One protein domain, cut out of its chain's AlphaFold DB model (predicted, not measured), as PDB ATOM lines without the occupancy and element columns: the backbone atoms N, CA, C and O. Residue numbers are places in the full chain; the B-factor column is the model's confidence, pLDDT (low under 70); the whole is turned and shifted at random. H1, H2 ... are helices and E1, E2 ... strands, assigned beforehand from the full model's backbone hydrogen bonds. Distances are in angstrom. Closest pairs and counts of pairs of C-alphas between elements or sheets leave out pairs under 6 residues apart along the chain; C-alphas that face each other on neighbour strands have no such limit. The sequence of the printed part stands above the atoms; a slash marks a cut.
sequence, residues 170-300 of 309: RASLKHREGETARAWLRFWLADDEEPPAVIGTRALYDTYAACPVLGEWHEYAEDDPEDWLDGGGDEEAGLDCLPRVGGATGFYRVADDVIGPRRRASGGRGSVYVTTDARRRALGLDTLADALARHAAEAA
ATOM      1  N   ARG A 170     123.402 164.730 126.307       88.44
ATOM      2  CA  ARG A 170     124.860 164.708 126.520       88.44
ATOM      3  C   ARG A 170     125.263 165.221 127.902       88.44
ATOM      4  O   ARG A 170     126.164 164.654 128.510       88.44
ATOM      5  N   ALA A 171     124.616 166.280 128.390       88.38
ATOM      6  CA  ALA A 171     124.872 166.819 129.723       88.38
ATOM      7  C   ALA A 171     124.489 165.818 130.824       88.38
ATOM      8  O   ALA A 171     125.269 165.611 131.748       88.38
ATOM      9  N   SER A 172     123.338 165.155 130.687       87.62
ATOM     10  CA  SER A 172     122.889 164.106 131.608       87.62
ATOM     11  C   SER A 172     123.830 162.899 131.598       87.62
ATOM     12  O   SER A 172     124.226 162.434 132.662       87.62
ATOM     13  N   LEU A 173     124.276 162.445 130.421       89.69
ATOM     14  CA  LEU A 173     125.255 161.358 130.317       89.69
ATOM     15  C   LEU A 173     126.577 161.722 131.001       89.69
ATOM     16  O   LEU A 173     127.079 160.938 131.796       89.69
ATOM     17  N   LYS A 174     127.099 162.932 130.764       90.38
ATOM     18  CA  LYS A 174     128.317 163.417 131.432       90.38
ATOM     19  C   LYS A 174     128.174 163.504 132.948       90.38
ATOM     20  O   LYS A 174     129.139 163.250 133.659       90.38
ATOM     21  N   HIS A 175     127.002 163.912 133.429       89.75
ATOM     22  CA  HIS A 175     126.724 163.970 134.858       89.75
ATOM     23  C   HIS A 175     126.762 162.567 135.473       89.75
ATOM     24  O   HIS A 175     127.511 162.362 136.421       89.75
ATOM     25  N   ARG A 176     126.071 161.596 134.859       90.12
ATOM     26  CA  ARG A 176     126.092 160.185 135.281       90.12
ATOM     27  C   ARG A 176     127.508 159.612 135.313       90.12
ATOM     28  O   ARG A 176     127.914 159.050 136.318       90.12
ATOM     29  N   GLU A 177     128.284 159.830 134.249       92.94
ATOM     30  CA  GLU A 177     129.691 159.401 134.174       92.94
ATOM     31  C   GLU A 177     130.533 159.976 135.323       92.94
ATOM     32  O   GLU A 177     131.379 159.286 135.891       92.94
ATOM     33  N   GLY A 178     130.297 161.243 135.673       91.81
ATOM     34  CA  GLY A 178     131.004 161.915 136.755       91.81
ATOM     35  C   GLY A 178     130.634 161.389 138.141       91.81
ATOM     36  O   GLY A 178     131.529 161.138 138.947       91.81
ATOM     37  N   GLU A 179     129.340 161.204 138.411       90.19
ATOM     38  CA  GLU A 179     128.874 160.669 139.694       90.19
ATOM     39  C   GLU A 179     129.330 159.222 139.889       90.19
ATOM     40  O   GLU A 179     129.904 158.911 140.929       90.19
ATOM     41  N   THR A 180     129.207 158.363 138.869       90.62
ATOM     42  CA  THR A 180     129.692 156.974 138.941       90.62
ATOM     43  C   THR A 180     131.186 156.905 139.230       90.62
ATOM     44  O   THR A 180     131.607 156.150 140.103       90.62
ATOM     45  N   ALA A 181     132.001 157.713 138.544       91.75
ATOM     46  CA  ALA A 181     133.432 157.785 138.826       91.75
ATOM     47  C   ALA A 181     133.716 158.248 140.263       91.75
ATOM     48  O   ALA A 181     134.623 157.727 140.907       91.75
ATOM     49  N   ARG A 182     132.943 159.210 140.787       90.12
ATOM     50  CA  ARG A 182     133.124 159.736 142.146       90.12
ATOM     51  C   ARG A 182     132.758 158.711 143.213       90.12
ATOM     52  O   ARG A 182     133.519 158.567 144.167       90.12
ATOM     53  N   ALA A 183     131.625 158.033 143.061       86.81
ATOM     54  CA  ALA A 183     131.194 156.986 143.982       86.81
ATOM     55  C   ALA A 183     132.213 155.846 144.008       86.81
ATOM     56  O   ALA A 183     132.713 155.499 145.075       86.81
ATOM     57  N   TRP A 184     132.628 155.370 142.831       89.56
ATOM     58  CA  TRP A 184     133.640 154.324 142.732       89.56
ATOM     59  C   TRP A 184     134.974 154.728 143.367       89.56
ATOM     60  O   TRP A 184     135.534 153.963 144.134       89.56
ATOM     61  N   LEU A 185     135.478 155.940 143.102       88.69
ATOM     62  CA  LEU A 185     136.738 156.405 143.693       88.69
ATOM     63  C   LEU A 185     136.668 156.490 145.220       88.69
ATOM     64  O   LEU A 185     137.667 156.234 145.881       88.69
ATOM     65  N   ARG A 186     135.517 156.872 145.782       85.31
ATOM     66  CA  ARG A 186     135.316 156.902 147.237       85.31
ATOM     67  C   ARG A 186     135.291 155.498 147.822       85.31
ATOM     68  O   ARG A 186     135.976 155.277 148.810       85.31
ATOM     69  N   PHE A 187     134.558 154.588 147.185       81.38
ATOM     70  CA  PHE A 187     134.526 153.176 147.554       81.38
ATOM     71  C   PHE A 187     135.934 152.570 147.505       81.38
ATOM     72  O   PHE A 187     136.436 152.099 148.511       81.38
ATOM     73  N   TRP A 188     136.636 152.721 146.380       86.06
ATOM     74  CA  TRP A 188     137.996 152.219 146.175       86.06
ATOM     75  C   TRP A 188     139.030 152.793 147.159       86.06
ATOM     76  O   TRP A 188     140.010 152.135 147.487       86.06
ATOM     77  N   LEU A 189     138.844 154.031 147.634       82.56
ATOM     78  CA  LEU A 189     139.714 154.630 148.655       82.56
ATOM     79  C   LEU A 189     139.401 154.164 150.083       82.56
ATOM     80  O   LEU A 189     140.252 154.349 150.957       82.56
ATOM     81  N   ALA A 190     138.188 153.661 150.311       74.56
ATOM     82  CA  ALA A 190     137.677 153.209 151.601       74.56
ATOM     83  C   ALA A 190     137.707 151.680 151.766       74.56
ATOM     84  O   ALA A 190     137.435 151.207 152.863       74.56
ATOM     85  N   ASP A 191     138.010 150.944 150.696       72.50
ATOM     86  CA  ASP A 191     138.118 149.485 150.677       72.50
ATOM     87  C   ASP A 191     139.219 148.979 151.632       72.50
ATOM     88  O   ASP A 191     140.253 149.636 151.810       72.50
ATOM     89  N   ASP A 192     138.990 147.811 152.240       55.03
ATOM     90  CA  ASP A 192     139.880 147.195 153.238       55.03
ATOM     91  C   ASP A 192     141.203 146.722 152.604       55.03
ATOM     92  O   ASP A 192     142.251 146.689 153.259       55.03
ATOM     93  N   GLU A 193     141.180 146.388 151.309       66.56
ATOM     94  CA  GLU A 193     142.391 146.191 150.515       66.56
ATOM     95  C   GLU A 193     143.016 147.550 150.184       66.56
ATOM     96  O   GLU A 193     142.675 148.210 149.201       66.56
ATOM     97  N   GLU A 194     143.948 147.977 151.039       64.69
ATOM     98  CA  GLU A 194     144.541 149.307 150.979       64.69
ATOM     99  C   GLU A 194     145.020 149.684 149.556       64.69
ATOM    100  O   GLU A 194     145.913 149.023 149.004       64.69
ATOM    101  N   PRO A 195     144.496 150.768 148.941       75.19
ATOM    102  CA  PRO A 195     144.914 151.164 147.606       75.19
ATOM    103  C   PRO A 195     146.414 151.494 147.593       75.19
ATOM    104  O   PRO A 195     146.925 152.129 148.522       75.19
ATOM    105  N   PRO A 196     147.143 151.144 146.517       77.12
ATOM    106  CA  PRO A 196     148.582 151.361 146.452       77.12
ATOM    107  C   PRO A 196     148.899 152.848 146.595       77.12
ATOM    108  O   PRO A 196     148.313 153.668 145.887       77.12
ATOM    109  N   ALA A 197     149.876 153.186 147.444       77.12
ATOM    110  CA  ALA A 197     150.269 154.565 147.769       77.12
ATOM    111  C   ALA A 197     150.564 155.449 146.538       77.12
ATOM    112  O   ALA A 197     150.443 156.678 146.595       77.12
ATOM    113  N   VAL A 198     150.976 154.827 145.427       79.62
ATOM    114  CA  VAL A 198     151.154 155.463 144.121       79.62
ATOM    115  C   VAL A 198     150.544 154.569 143.045       79.62
ATOM    116  O   VAL A 198     150.901 153.398 142.939       79.62
ATOM    117  N   ILE A 199     149.688 155.138 142.197       85.62
ATOM    118  CA  ILE A 199     149.082 154.431 141.062       85.62
ATOM    119  C   ILE A 199     149.250 155.221 139.763       85.62
ATOM    120  O   ILE A 199     149.044 156.435 139.706       85.62
ATOM    121  N   GLY A 200     149.638 154.531 138.689       86.81
ATOM    122  CA  GLY A 200     149.701 155.120 137.352       86.81
ATOM    123  C   GLY A 200     148.310 155.506 136.855       86.81
ATOM    124  O   GLY A 200     147.361 154.749 137.036       86.81
ATOM    125  N   THR A 201     148.173 156.655 136.182       88.62
ATOM    126  CA  THR A 201     146.851 157.139 135.730       88.62
ATOM    127  C   THR A 201     146.114 156.118 134.873       88.62
ATOM    128  O   THR A 201     144.926 155.899 135.074       88.62
ATOM    129  N   ARG A 202     146.823 155.469 133.939       90.88
ATOM    130  CA  ARG A 202     146.221 154.467 133.056       90.88
ATOM    131  C   ARG A 202     145.748 153.241 133.835       90.88
ATOM    132  O   ARG A 202     144.621 152.822 133.622       90.88
ATOM    133  N   ALA A 203     146.578 152.746 134.755       89.88
ATOM    134  CA  ALA A 203     146.231 151.620 135.613       89.88
ATOM    135  C   ALA A 203     144.982 151.928 136.451       89.88
ATOM    136  O   ALA A 203     144.057 151.134 136.445       89.88
ATOM    137  N   LEU A 204     144.903 153.117 137.059       91.44
ATOM    138  CA  LEU A 204     143.726 153.532 137.829       91.44
ATOM    139  C   LEU A 204     142.441 153.527 136.983       91.44
ATOM    140  O   LEU A 204     141.409 153.042 137.435       91.44
ATOM    141  N   TYR A 205     142.492 154.063 135.758       93.81
ATOM    142  CA  TYR A 205     141.322 154.040 134.875       93.81
ATOM    143  C   TYR A 205     140.961 152.624 134.421       93.81
ATOM    144  O   TYR A 205     139.782 152.315 134.309       93.81
ATOM    145  N   ASP A 206     141.952 151.775 134.148       92.62
ATOM    146  CA  ASP A 206     141.701 150.393 133.740       92.62
ATOM    147  C   ASP A 206     141.074 149.587 134.891       92.62
ATOM    148  O   ASP A 206     140.127 148.844 134.650       92.62
ATOM    149  N   THR A 207     141.499 149.814 136.142       90.62
ATOM    150  CA  THR A 207     140.846 149.253 137.339       90.62
ATOM    151  C   THR A 207     139.403 149.740 137.479       90.62
ATOM    152  O   THR A 207     138.514 148.928 137.706       90.62
ATOM    153  N   TYR A 208     139.149 151.041 137.290       91.06
ATOM    154  CA  TYR A 208     137.790 151.595 137.278       91.06
ATOM    155  C   TYR A 208     136.928 150.950 136.186       91.06
ATOM    156  O   TYR A 208     135.860 150.424 136.467       91.06
ATOM    157  N   ALA A 209     137.396 150.950 134.939       90.56
ATOM    158  CA  ALA A 209     136.616 150.493 133.793       90.56
ATOM    159  C   ALA A 209     136.347 148.979 133.796       90.56
ATOM    160  O   ALA A 209     135.369 148.546 133.192       90.56
ATOM    161  N   ALA A 210     137.207 148.191 134.447       88.25
ATOM    162  CA  ALA A 210     137.071 146.740 134.565       88.25
ATOM    163  C   ALA A 210     136.480 146.286 135.912       88.25
ATOM    164  O   ALA A 210     136.455 145.087 136.180       88.25
ATOM    165  N   CYS A 211     136.045 147.212 136.773       85.06
ATOM    166  CA  CYS A 211     135.561 146.879 138.107       85.06
ATOM    167  C   CYS A 211     134.267 146.039 138.037       85.06
ATOM    168  O   CYS A 211     133.265 146.543 137.521       85.06
ATOM    169  N   PRO A 212     134.246 144.803 138.581       83.44
ATOM    170  CA  PRO A 212     133.059 143.943 138.562       83.44
ATOM    171  C   PRO A 212     131.847 144.578 139.247       83.44
ATOM    172  O   PRO A 212     130.747 144.513 138.709       83.44
ATOM    173  N   VAL A 213     132.072 145.304 140.348       79.56
ATOM    174  CA  VAL A 213     131.032 146.033 141.092       79.56
ATOM    175  C   VAL A 213     130.309 147.046 140.201       79.56
ATOM    176  O   VAL A 213     129.097 147.196 140.282       79.56
ATOM    177  N   LEU A 214     131.016 147.719 139.283       82.31
ATOM    178  CA  LEU A 214     130.353 148.607 138.324       82.31
ATOM    179  C   LEU A 214     129.508 147.835 137.309       82.31
ATOM    180  O   LEU A 214     128.501 148.367 136.853       82.31
ATOM    181  N   GLY A 215     129.917 146.618 136.942       80.56
ATOM    182  CA  GLY A 215     129.117 145.715 136.116       80.56
ATOM    183  C   GLY A 215     127.813 145.327 136.809       80.56
ATOM    184  O   GLY A 215     126.753 145.476 136.213       80.56
ATOM    185  N   GLU A 216     127.889 144.949 138.084       82.00
ATOM    186  CA  GLU A 216     126.724 144.632 138.922       82.00
ATOM    187  C   GLU A 216     125.799 145.845 139.098       82.00
ATOM    188  O   GLU A 216     124.584 145.726 138.969       82.00
ATOM    189  N   TRP A 217     126.360 147.045 139.304       83.88
ATOM    190  CA  TRP A 217     125.580 148.288 139.355       83.88
ATOM    191  C   TRP A 217     124.830 148.550 138.049       83.88
ATOM    192  O   TRP A 217     123.693 149.016 138.068       83.88
ATOM    193  N   HIS A 218     125.470 148.286 136.907       83.12
ATOM    194  CA  HIS A 218     124.838 148.428 135.596       83.12
ATOM    195  C   HIS A 218     123.712 147.427 135.394       83.12
ATOM    196  O   HIS A 218     122.629 147.845 135.006       83.12
ATOM    197  N   GLU A 219     123.953 146.151 135.684       82.31
ATOM    198  CA  GLU A 219     122.953 145.089 135.550       82.31
ATOM    199  C   GLU A 219     121.728 145.382 136.423       82.31
ATOM    200  O   GLU A 219     120.610 145.442 135.916       82.31
ATOM    201  N   TYR A 220     121.941 145.723 137.697       80.44
ATOM    202  CA  TYR A 220     120.852 146.079 138.605       80.44
ATOM    203  C   TYR A 220     120.051 147.293 138.119       80.44
ATOM    204  O   TYR A 220     118.821 147.286 138.112       80.44
ATOM    205  N   ALA A 221     120.742 148.355 137.700       81.62
ATOM    206  CA  ALA A 221     120.094 149.574 137.235       81.62
ATOM    207  C   ALA A 221     119.402 149.417 135.867       81.62
ATOM    208  O   ALA A 221     118.531 150.228 135.536       81.62
ATOM    209  N   GLU A 222     119.799 148.435 135.053       84.19
ATOM    210  CA  GLU A 222     119.103 148.061 133.818       84.19
ATOM    211  C   GLU A 222     117.848 147.229 134.104       84.19
ATOM    212  O   GLU A 222     116.814 147.479 133.474       84.19
ATOM    213  N   ASP A 223     117.918 146.310 135.069       84.25
ATOM    214  CA  ASP A 223     116.808 145.437 135.457       84.25
ATOM    215  C   ASP A 223     115.694 146.190 136.203       84.25
ATOM    216  O   ASP A 223     114.513 146.005 135.889       84.25
ATOM    217  N   ASP A 224     116.043 147.074 137.147       80.94
ATOM    218  CA  ASP A 224     115.078 147.904 137.879       80.94
ATOM    219  C   ASP A 224     115.585 149.349 138.101       80.94
ATOM    220  O   ASP A 224     116.090 149.712 139.170       80.94
ATOM    221  N   PRO A 225     115.448 150.232 137.091       78.44
ATOM    222  CA  PRO A 225     115.927 151.610 137.180       78.44
ATOM    223  C   PRO A 225     115.145 152.463 138.185       78.44
ATOM    224  O   PRO A 225     115.667 153.483 138.634       78.44
ATOM    225  N   GLU A 226     113.890 152.108 138.490       78.44
ATOM    226  CA  GLU A 226     113.099 152.821 139.498       78.44
ATOM    227  C   GLU A 226     113.595 152.445 140.895       78.44
ATOM    228  O   GLU A 226     113.841 153.339 141.700       78.44
ATOM    229  N   ASP A 227     113.834 151.157 141.151       74.50
ATOM    230  CA  ASP A 227     114.347 150.684 142.435       74.50
ATOM    231  C   ASP A 227     115.796 151.120 142.699       74.50
ATOM    232  O   ASP A 227     116.104 151.532 143.811       74.50
ATOM    233  N   TRP A 228     116.667 151.180 141.684       77.88
ATOM    234  CA  TRP A 228     118.000 151.786 141.842       77.88
ATOM    235  C   TRP A 228     117.915 153.231 142.360       77.88
ATOM    236  O   TRP A 228     118.637 153.625 143.279       77.88
ATOM    237  N   LEU A 229     117.020 154.031 141.770       73.00
ATOM    238  CA  LEU A 229     116.842 155.439 142.130       73.00
ATOM    239  C   LEU A 229     116.087 155.623 143.458       73.00
ATOM    240  O   LEU A 229     116.298 156.636 144.125       73.00
ATOM    241  N   ASP A 230     115.232 154.671 143.843       67.75
ATOM    242  CA  ASP A 230     114.447 154.702 145.085       67.75
ATOM    243  C   ASP A 230     115.166 154.033 146.282       67.75
ATOM    244  O   ASP A 230     114.868 154.374 147.431       67.75
ATOM    245  N   GLY A 231     116.093 153.100 146.031       55.69
ATOM    246  CA  GLY A 231     116.749 152.226 147.014       55.69
ATOM    247  C   GLY A 231     118.243 152.494 147.245       55.69
ATOM    248  O   GLY A 231     118.764 152.163 148.307       55.69
ATOM    249  N   GLY A 232     118.941 153.168 146.322       47.84
ATOM    250  CA  GLY A 232     120.392 153.409 146.418       47.84
ATOM    251  C   GLY A 232     120.842 154.434 147.473       47.84
ATOM    252  O   GLY A 232     122.046 154.631 147.651       47.84
ATOM    253  N   GLY A 233     119.900 155.094 148.154       42.59
ATOM    254  CA  GLY A 233     120.178 156.146 149.135       42.59
ATOM    255  C   GLY A 233     120.633 155.652 150.509       42.59
ATOM    256  O   GLY A 233     121.343 156.395 151.182       42.59
ATOM    257  N   ASP A 234     120.270 154.428 150.908       43.38
ATOM    258  CA  ASP A 234     120.378 154.041 152.322       43.38
ATOM    259  C   ASP A 234     121.331 152.872 152.635       43.38
ATOM    260  O   ASP A 234     121.809 152.850 153.766       43.38
ATOM    261  N   GLU A 235     121.678 151.944 151.721       48.00
ATOM    262  CA  GLU A 235     122.405 150.733 152.177       48.00
ATOM    263  C   GLU A 235     123.693 150.288 151.459       48.00
ATOM    264  O   GLU A 235     124.474 149.639 152.142       48.00
ATOM    265  N   GLU A 236     124.048 150.659 150.214       48.09
ATOM    266  CA  GLU A 236     125.307 150.080 149.658       48.09
ATOM    267  C   GLU A 236     126.145 150.886 148.638       48.09
ATOM    268  O   GLU A 236     127.304 150.529 148.433       48.09
ATOM    269  N   ALA A 237     125.683 152.000 148.033       50.00
ATOM    270  CA  ALA A 237     126.528 152.708 147.036       50.00
ATOM    271  C   ALA A 237     126.207 154.174 146.648       50.00
ATOM    272  O   ALA A 237     127.028 154.794 145.967       50.00
ATOM    273  N   GLY A 238     125.076 154.772 147.046       54.16
ATOM    274  CA  GLY A 238     124.877 156.233 147.030       54.16
ATOM    275  C   GLY A 238     125.019 156.958 145.678       54.16
ATOM    276  O   GLY A 238     125.729 157.966 145.599       54.16
ATOM    277  N   LEU A 239     124.356 156.489 144.614       64.25
ATOM    278  CA  LEU A 239     124.251 157.229 143.349       64.25
ATOM    279  C   LEU A 239     122.813 157.708 143.096       64.25
ATOM    280  O   LEU A 239     121.956 156.918 142.716       64.25
ATOM    281  N   ASP A 240     122.586 159.026 143.139       70.38
ATOM    282  CA  ASP A 240     121.296 159.678 142.799       70.38
ATOM    283  C   ASP A 240     120.949 159.617 141.292       70.38
ATOM    284  O   ASP A 240     120.104 160.354 140.771       70.38
ATOM    285  N   CYS A 241     121.665 158.792 140.532       79.19
ATOM    286  CA  CYS A 241     121.495 158.634 139.101       79.19
ATOM    287  C   CYS A 241     121.895 157.225 138.663       79.19
ATOM    288  O   CYS A 241     122.696 156.560 139.317       79.19
ATOM    289  N   LEU A 242     121.380 156.793 137.511       84.12
ATOM    290  CA  LEU A 242     121.769 155.517 136.915       84.12
ATOM    291  C   LEU A 242     123.280 155.503 136.604       84.12
ATOM    292  O   LEU A 242     123.788 156.481 136.028       84.12
ATOM    293  N   PRO A 243     123.994 154.403 136.884       86.75
ATOM    294  CA  PRO A 243     125.434 154.328 136.715       86.75
ATOM    295  C   PRO A 243     125.832 154.453 135.240       86.75
ATOM    296  O   PRO A 243     125.043 154.199 134.322       86.75
ATOM    297  N   ARG A 244     127.051 154.937 134.984       89.31
ATOM    298  CA  ARG A 244     127.643 155.018 133.642       89.31
ATOM    299  C   ARG A 244     129.163 155.036 133.694       89.31
ATOM    300  O   ARG A 244     129.751 155.923 134.299       89.31
ATOM    301  N   VAL A 245     129.797 154.105 132.978       89.94
ATOM    302  CA  VAL A 245     131.250 154.140 132.768       89.94
ATOM    303  C   VAL A 245     131.554 155.130 131.646       89.94
ATOM    304  O   VAL A 245     131.154 154.941 130.496       89.94
ATOM    305  N   GLY A 246     132.213 156.229 132.006       88.56
ATOM    306  CA  GLY A 246     132.644 157.263 131.068       88.56
ATOM    307  C   GLY A 246     134.041 157.015 130.512       88.56
ATOM    308  O   GLY A 246     134.766 156.135 130.959       88.56
ATOM    309  N   GLY A 247     134.451 157.842 129.549       92.81
ATOM    310  CA  GLY A 247     135.815 157.807 129.019       92.81
ATOM    311  C   GLY A 247     136.865 158.360 129.995       92.81
ATOM    312  O   GLY A 247     136.573 159.203 130.849       92.81
ATOM    313  N   ALA A 248     138.126 157.971 129.789       94.00
ATOM    314  CA  ALA A 248     139.260 158.320 130.655       94.00
ATOM    315  C   ALA A 248     139.409 159.822 130.951       94.00
ATOM    316  O   ALA A 248     139.711 160.207 132.077       94.00
ATOM    317  N   THR A 249     139.163 160.697 129.972       93.88
ATOM    318  CA  THR A 249     139.274 162.152 130.165       93.88
ATOM    319  C   THR A 249     138.308 162.677 131.230       93.88
ATOM    320  O   THR A 249     138.695 163.522 132.037       93.88
ATOM    321  N   GLY A 250     137.062 162.191 131.236       91.62
ATOM    322  CA  GLY A 250     136.057 162.573 132.230       91.62
ATOM    323  C   GLY A 250     136.394 162.004 133.602       91.62
ATOM    324  O   GLY A 250     136.427 162.750 134.578       91.62
ATOM    325  N   PHE A 251     136.752 160.718 133.641       95.75
ATOM    326  CA  PHE A 251     137.192 160.039 134.856       95.75
ATOM    327  C   PHE A 251     138.348 160.773 135.542       95.75
ATOM    328  O   PHE A 251     138.280 161.066 136.730       95.75
ATOM    329  N   TYR A 252     139.394 161.144 134.797       95.06
ATOM    330  CA  TYR A 252     140.545 161.797 135.407       95.06
ATOM    331  C   TYR A 252     140.249 163.178 135.976       95.06
ATOM    332  O   TYR A 252     140.892 163.573 136.938       95.06
ATOM    333  N   ARG A 253     139.289 163.910 135.405       94.94
ATOM    334  CA  ARG A 253     138.850 165.175 135.994       94.94
ATOM    335  C   ARG A 253     138.232 164.937 137.375       94.94
ATOM    336  O   ARG A 253     138.531 165.678 138.296       94.94
ATOM    337  N   VAL A 254     137.430 163.883 137.522       94.38
ATOM    338  CA  VAL A 254     136.857 163.499 138.821       94.38
ATOM    339  C   VAL A 254     137.936 162.984 139.775       94.38
ATOM    340  O   VAL A 254     137.928 163.333 140.948       94.38
ATOM    341  N   ALA A 255     138.900 162.201 139.289       91.88
ATOM    342  CA  ALA A 255     140.012 161.719 140.105       91.88
ATOM    343  C   ALA A 255     140.919 162.858 140.604       91.88
ATOM    344  O   ALA A 255     141.324 162.835 141.764       91.88
ATOM    345  N   ASP A 256     141.174 163.879 139.780       92.62
ATOM    346  CA  ASP A 256     141.873 165.096 140.210       92.62
ATOM    347  C   ASP A 256     141.106 165.821 141.337       92.62
ATOM    348  O   ASP A 256     141.735 166.341 142.260       92.62
ATOM    349  N   ASP A 257     139.767 165.814 141.302       90.44
ATOM    350  CA  ASP A 257     138.918 166.417 142.340       90.44
ATOM    351  C   ASP A 257     138.897 165.580 143.640       90.44
ATOM    352  O   ASP A 257     138.929 166.139 144.736       90.44
ATOM    353  N   VAL A 258     138.844 164.244 143.535       88.12
ATOM    354  CA  VAL A 258     138.691 163.323 144.682       88.12
ATOM    355  C   VAL A 258     140.032 162.972 145.333       88.12
ATOM    356  O   VAL A 258     140.204 163.160 146.536       88.12
ATOM    357  N   ILE A 259     140.997 162.476 144.555       87.19
ATOM    358  CA  ILE A 259     142.327 162.078 145.049       87.19
ATOM    359  C   ILE A 259     143.241 163.307 145.148       87.19
ATOM    360  O   ILE A 259     144.060 163.436 146.064       87.19
ATOM    361  N   GLY A 260     143.099 164.237 144.206       85.56
ATOM    362  CA  GLY A 260     143.982 165.382 144.033       85.56
ATOM    363  C   GLY A 260     144.725 165.354 142.698       85.56
ATOM    364  O   GLY A 260     144.747 164.333 142.010       85.56
ATOM    365  N   PRO A 261     145.386 166.466 142.336       87.75
ATOM    366  CA  PRO A 261     145.988 166.625 141.023       87.75
ATOM    367  C   PRO A 261     147.095 165.599 140.769       87.75
ATOM    368  O   PRO A 261     147.981 165.384 141.606       87.75
ATOM    369  N   ARG A 262     147.079 165.023 139.566       89.38
ATOM    370  CA  ARG A 262     148.129 164.131 139.056       89.38
ATOM    371  C   ARG A 262     149.527 164.736 139.151       89.38
ATOM    372  O   ARG A 262     149.749 165.906 138.838       89.38
ATOM    373  N   ARG A 263     150.506 163.898 139.489       83.75
ATOM    374  CA  ARG A 263     151.932 164.253 139.521       83.75
ATOM    375  C   ARG A 263     152.688 163.546 138.408       83.75
ATOM    376  O   ARG A 263     152.309 162.458 137.988       83.75
ATOM    377  N   ARG A 264     153.782 164.139 137.934       81.25
ATOM    378  CA  ARG A 264     154.691 163.448 137.011       81.25
ATOM    379  C   ARG A 264     155.469 162.371 137.761       81.25
ATOM    380  O   ARG A 264     155.967 162.632 138.854       81.25
ATOM    381  N   ALA A 265     155.590 161.192 137.159       74.25
ATOM    382  CA  ALA A 265     156.422 160.121 137.698       74.25
ATOM    383  C   ALA A 265     157.910 160.522 137.698       74.25
ATOM    384  O   ALA A 265     158.379 161.212 136.783       74.25
ATOM    385  N   SER A 266     158.668 160.054 138.692       52.97
ATOM    386  CA  SER A 266     160.130 160.156 138.712       52.97
ATOM    387  C   SER A 266     160.700 159.378 137.521       52.97
ATOM    388  O   SER A 266     160.615 158.155 137.481       52.97
ATOM    389  N   GLY A 267     161.208 160.094 136.513       63.00
ATOM    390  CA  GLY A 267     161.618 159.526 135.218       63.00
ATOM    391  C   GLY A 267     160.855 160.080 134.006       63.00
ATOM    392  O   GLY A 267     161.153 159.714 132.873       63.00
ATOM    393  N   GLY A 268     159.880 160.973 134.213       57.62
ATOM    394  CA  GLY A 268     159.270 161.803 133.162       57.62
ATOM    395  C   GLY A 268     158.293 161.091 132.218       57.62
ATOM    396  O   GLY A 268     157.583 161.756 131.464       57.62
ATOM    397  N   ARG A 269     158.201 159.759 132.269       63.66
ATOM    398  CA  ARG A 269     157.254 158.976 131.468       63.66
ATOM    399  C   ARG A 269     155.996 158.690 132.282       63.66
ATOM    400  O   ARG A 269     155.910 157.694 132.985       63.66
ATOM    401  N   GLY A 270     155.020 159.584 132.166       75.88
ATOM    402  CA  GLY A 270     153.666 159.366 132.674       75.88
ATOM    403  C   GLY A 270     153.293 160.187 133.905       75.88
ATOM    404  O   GLY A 270     154.104 160.899 134.503       75.88
ATOM    405  N   SER A 271     152.008 160.109 134.235       83.56
ATOM    406  CA  SER A 271     151.406 160.754 135.397       83.56
ATOM    407  C   SER A 271     150.928 159.695 136.387       83.56
ATOM    408  O   SER A 271     150.522 158.601 135.986       83.56
ATOM    409  N   VAL A 272     150.972 160.026 137.670       86.19
ATOM    410  CA  VAL A 272     150.574 159.160 138.782       86.19
ATOM    411  C   VAL A 272     149.664 159.917 139.741       86.19
ATOM    412  O   VAL A 272     149.744 161.146 139.847       86.19
ATOM    413  N   TYR A 273     148.826 159.178 140.453       83.88
ATOM    414  CA  TYR A 273     148.129 159.648 141.643       83.88
ATOM    415  C   TYR A 273     148.860 159.160 142.890       83.88
ATOM    416  O   TYR A 273     149.451 158.081 142.882       83.88
ATOM    417  N   VAL A 274     148.823 159.973 143.945       80.00
ATOM    418  CA  VAL A 274     149.355 159.642 145.271       80.00
ATOM    419  C   VAL A 274     148.170 159.577 146.228       80.00
ATOM    420  O   VAL A 274     147.434 160.556 146.337       80.00
ATOM    421  N   THR A 275     147.982 158.438 146.885       71.56
ATOM    422  CA  THR A 275     146.757 158.058 147.622       71.56
ATOM    423  C   THR A 275     146.979 157.929 149.138       71.56
ATOM    424  O   THR A 275     146.132 157.392 149.840       71.56
ATOM    425  N   THR A 276     148.105 158.427 149.662       60.84
ATOM    426  CA  THR A 276     148.562 158.198 151.047       60.84
ATOM    427  C   THR A 276     147.653 158.756 152.162       60.84
ATOM    428  O   THR A 276     146.985 159.783 152.004       60.84
ATOM    429  N   ASP A 277     147.735 158.120 153.345       53.75
ATOM    430  CA  ASP A 277     146.994 158.359 154.608       53.75
ATOM    431  C   ASP A 277     146.771 159.813 155.040       53.75
ATOM    432  O   ASP A 277     145.804 160.127 155.735       53.75
ATOM    433  N   ALA A 278     147.653 160.735 154.652       46.78
ATOM    434  CA  ALA A 278     147.530 162.149 155.003       46.78
ATOM    435  C   ALA A 278     146.230 162.784 154.470       46.78
ATOM    436  O   ALA A 278     145.769 163.787 155.016       46.78
ATOM    437  N   ARG A 279     145.621 162.200 153.427       49.69
ATOM    438  CA  ARG A 279     144.353 162.670 152.851       49.69
ATOM    439  C   ARG A 279     143.124 161.897 153.348       49.69
ATOM    440  O   ARG A 279     142.068 162.518 153.425       49.69
ATOM    441  N   ARG A 280     143.264 160.634 153.793       48.84
ATOM    442  CA  ARG A 280     142.222 159.924 154.581       48.84
ATOM    443  C   ARG A 280     141.901 160.698 155.865       48.84
ATOM    444  O   ARG A 280     140.740 161.020 156.111       48.84
ATOM    445  N   ARG A 281     142.951 161.159 156.562       47.03
ATOM    446  CA  ARG A 281     142.866 162.088 157.707       47.03
ATOM    447  C   ARG A 281     142.152 163.402 157.382       47.03
ATOM    448  O   ARG A 281     141.353 163.885 158.176       47.03
ATOM    449  N   ALA A 282     142.410 163.985 156.210       46.09
ATOM    450  CA  ALA A 282     141.796 165.250 155.791       46.09
ATOM    451  C   ALA A 282     140.308 165.124 155.395       46.09
ATOM    452  O   ALA A 282     139.600 166.128 155.389       46.09
ATOM    453  N   LEU A 283     139.837 163.914 155.070       46.75
ATOM    454  CA  LEU A 283     138.442 163.607 154.728       46.75
ATOM    455  C   LEU A 283     137.602 163.157 155.940       46.75
ATOM    456  O   LEU A 283     136.419 162.872 155.781       46.75
ATOM    457  N   GLY A 284     138.187 163.111 157.145       41.94
ATOM    458  CA  GLY A 284     137.477 162.793 158.390       41.94
ATOM    459  C   GLY A 284     137.123 161.313 158.584       41.94
ATOM    460  O   GLY A 284     136.393 160.989 159.518       41.94
ATOM    461  N   LEU A 285     137.645 160.410 157.751       46.47
ATOM    462  CA  LEU A 285     137.279 158.985 157.762       46.47
ATOM    463  C   LEU A 285     137.810 158.229 158.995       46.47
ATOM    464  O   LEU A 285     137.168 157.290 159.456       46.47
ATOM    465  N   ASP A 286     138.888 158.716 159.615       48.44
ATOM    466  CA  ASP A 286     139.416 158.142 160.862       48.44
ATOM    467  C   ASP A 286     138.483 158.381 162.061       48.44
ATOM    468  O   ASP A 286     138.476 157.601 163.007       48.44
ATOM    469  N   THR A 287     137.627 159.414 162.022       47.47
ATOM    470  CA  THR A 287     136.688 159.675 163.130       47.47
ATOM    471  C   THR A 287     135.547 158.664 163.199       47.47
ATOM    472  O   THR A 287     135.038 158.420 164.290       47.47
ATOM    473  N   LEU A 288     135.179 158.042 162.072       38.81
ATOM    474  CA  LEU A 288     134.167 156.986 162.029       38.81
ATOM    475  C   LEU A 288     134.755 155.657 162.519       38.81
ATOM    476  O   LEU A 288     134.126 154.984 163.328       38.81
ATOM    477  N   ALA A 289     135.984 155.328 162.110       40.56
ATOM    478  CA  ALA A 289     136.710 154.153 162.590       40.56
ATOM    479  C   ALA A 289     137.037 154.251 164.092       40.56
ATOM    480  O   ALA A 289     136.790 153.299 164.827       40.56
ATOM    481  N   ASP A 290     137.470 155.417 164.590       40.41
ATOM    482  CA  ASP A 290     137.695 155.658 166.024       40.41
ATOM    483  C   ASP A 290     136.391 155.716 166.834       40.41
ATOM    484  O   ASP A 290     136.391 155.410 168.028       40.41
ATOM    485  N   ALA A 291     135.277 156.153 166.237       40.31
ATOM    486  CA  ALA A 291     133.963 156.110 166.879       40.31
ATOM    487  C   ALA A 291     133.432 154.674 166.950       40.31
ATOM    488  O   ALA A 291     132.947 154.268 168.000       40.31
ATOM    489  N   LEU A 292     133.590 153.884 165.884       42.41
ATOM    490  CA  LEU A 292     133.214 152.470 165.842       42.41
ATOM    491  C   LEU A 292     134.109 151.615 166.751       42.41
ATOM    492  O   LEU A 292     133.596 150.759 167.465       42.41
ATOM    493  N   ALA A 293     135.415 151.889 166.815       43.25
ATOM    494  CA  ALA A 293     136.346 151.212 167.717       43.25
ATOM    495  C   ALA A 293     136.084 151.555 169.193       43.25
ATOM    496  O   ALA A 293     136.113 150.664 170.040       43.25
ATOM    497  N   ARG A 294     135.758 152.819 169.515       43.22
ATOM    498  CA  ARG A 294     135.312 153.206 170.868       43.22
ATOM    499  C   ARG A 294     133.980 152.562 171.232       43.22
ATOM    500  O   ARG A 294     133.852 152.030 172.327       43.22
ATOM    501  N   HIS A 295     133.032 152.526 170.300       40.97
ATOM    502  CA  HIS A 295     131.734 151.902 170.532       40.97
ATOM    503  C   HIS A 295     131.842 150.374 170.696       40.97
ATOM    504  O   HIS A 295     131.124 149.798 171.512       40.97
ATOM    505  N   ALA A 296     132.768 149.724 169.984       41.56
ATOM    506  CA  ALA A 296     133.080 148.303 170.133       41.56
ATOM    507  C   ALA A 296     133.822 147.990 171.446       41.56
ATOM    508  O   ALA A 296     133.574 146.951 172.054       41.56
ATOM    509  N   ALA A 297     134.690 148.894 171.915       42.62
ATOM    510  CA  ALA A 297     135.373 148.768 173.203       42.62
ATOM    511  C   ALA A 297     134.425 148.982 174.399       42.62
ATOM    512  O   ALA A 297     134.558 148.300 175.410       42.62
ATOM    513  N   GLU A 298     133.442 149.879 174.277       43.78
ATOM    514  CA  GLU A 298     132.396 150.099 175.288       43.78
ATOM    515  C   GLU A 298     131.333 148.983 175.305       43.78
ATOM    516  O   GLU A 298     130.698 148.748 176.331       43.78
ATOM    517  N   ALA A 299     131.154 148.265 174.190       41.53
ATOM    518  CA  ALA A 299     130.187 147.172 174.053       41.53
ATOM    519  C   ALA A 299     130.725 145.784 174.458       41.53
ATOM    520  O   ALA A 299     129.980 144.806 174.383       41.53
ATOM    521  N   ALA A 300     131.985 145.668 174.890       37.25
ATOM    522  CA  ALA A 300     132.534 144.422 175.413       37.25
ATOM    523  C   ALA A 300     132.269 144.323 176.931       37.25
ATOM    524  O   ALA A 300     132.977 144.967 177.707       37.25
TER     525      ALA A 300
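AT A GLANCE: This is residues 170 to 300 of the 309 residues of an uncharacterized protein of Terrabacter sp. Root85 (UniProt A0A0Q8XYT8). What shape do these atoms make? The long helix H1 and helix H5 cross in the body's core, and H2 packs on H5; the small ribbon of E1 and E2 lies at one end of the body and the corner of H3 and H4 at the other. Residues 287 to 300, of which 287 to 298 belong to H7, stick out as an arm. What is it built of? The printed part has 131 residues with seven named helices and two named strands, in the order H1, E1, H2, H3, H4, H5, E2, H6, H7; the class is mostly helix, and the sheet, order E1 - E2, is antiparallel. How spread out is it? It is only just compact, close to loose, with a radius of gyration of the C-alphas of 16.7 A, and its outline is flat, 51 by 44 by 23 A.

HOW THE PARTS SIT: What does the first helix touch? H1, residues 170 to 190, touches H5, residues 248 to 258, at a steep tilt of 52 degrees, the same way; their closest C-alphas, of Ala 181 and Phe 251, are 5.9 A apart. H5 also touches H2, residues 201 to 209, about perpendicular at 79 degrees, the closest C-alphas being those of Tyr 205 and Ala 248, 6.4 A apart. How do the strands pair? E1, residues 198 to 200, and E2, residues 271 to 274, are antiparallel neighbours at 152 degrees, with N 199 and O 273 at 3.0 A and N 273 and O 199 at 2.9 A, within hydrogen-bond range. Where are the other helices? H3, residues 212 to 223, and H4, residues 225 to 231, only just touch, with 3 pairs of C-alphas within 8 A, and only at the corner, where the closest C-alphas, of Ala 221 and Trp 228, are 5.5 A apart. H6, residues 278 to 282, is close to but not clearly touching H7, residues 285 to 298, the closest C-alphas being those of Arg 280 and Asp 286, 7.1 A apart. Are the helix backbones complete? Every O i to N i+4 pair is within hydrogen-bond range in H1, H2, H3, H4 and H5; H7 has 9 of 10, and H6 has 0 of 1, with 1 of 2 O i to N i+3 pairs.

IN THESE COORDINATES: Where does H1 run? It begins at C-alpha 170, (124.860, 164.708, 126.520), and measures 30.4 A. How long are other helices? H7 measures 20.2 A and ends at C-alpha 298, (132.396, 150.099, 175.288); H3 measures 16.6 A and H5 14.9 A.

THE WHOLE: How large is it? The two C-alphas farthest apart, of Arg 170 and Ala 300, are 53.5 A apart, and the printed part has no cut. Which links are long? Those from H4 to H5, 16 residues, and from H5 to E2, 12 residues. Where is confidence low? The model's pLDDT is under 70 in residues 192 to 194, 230 to 239, 266 to 269 and 276 to 300.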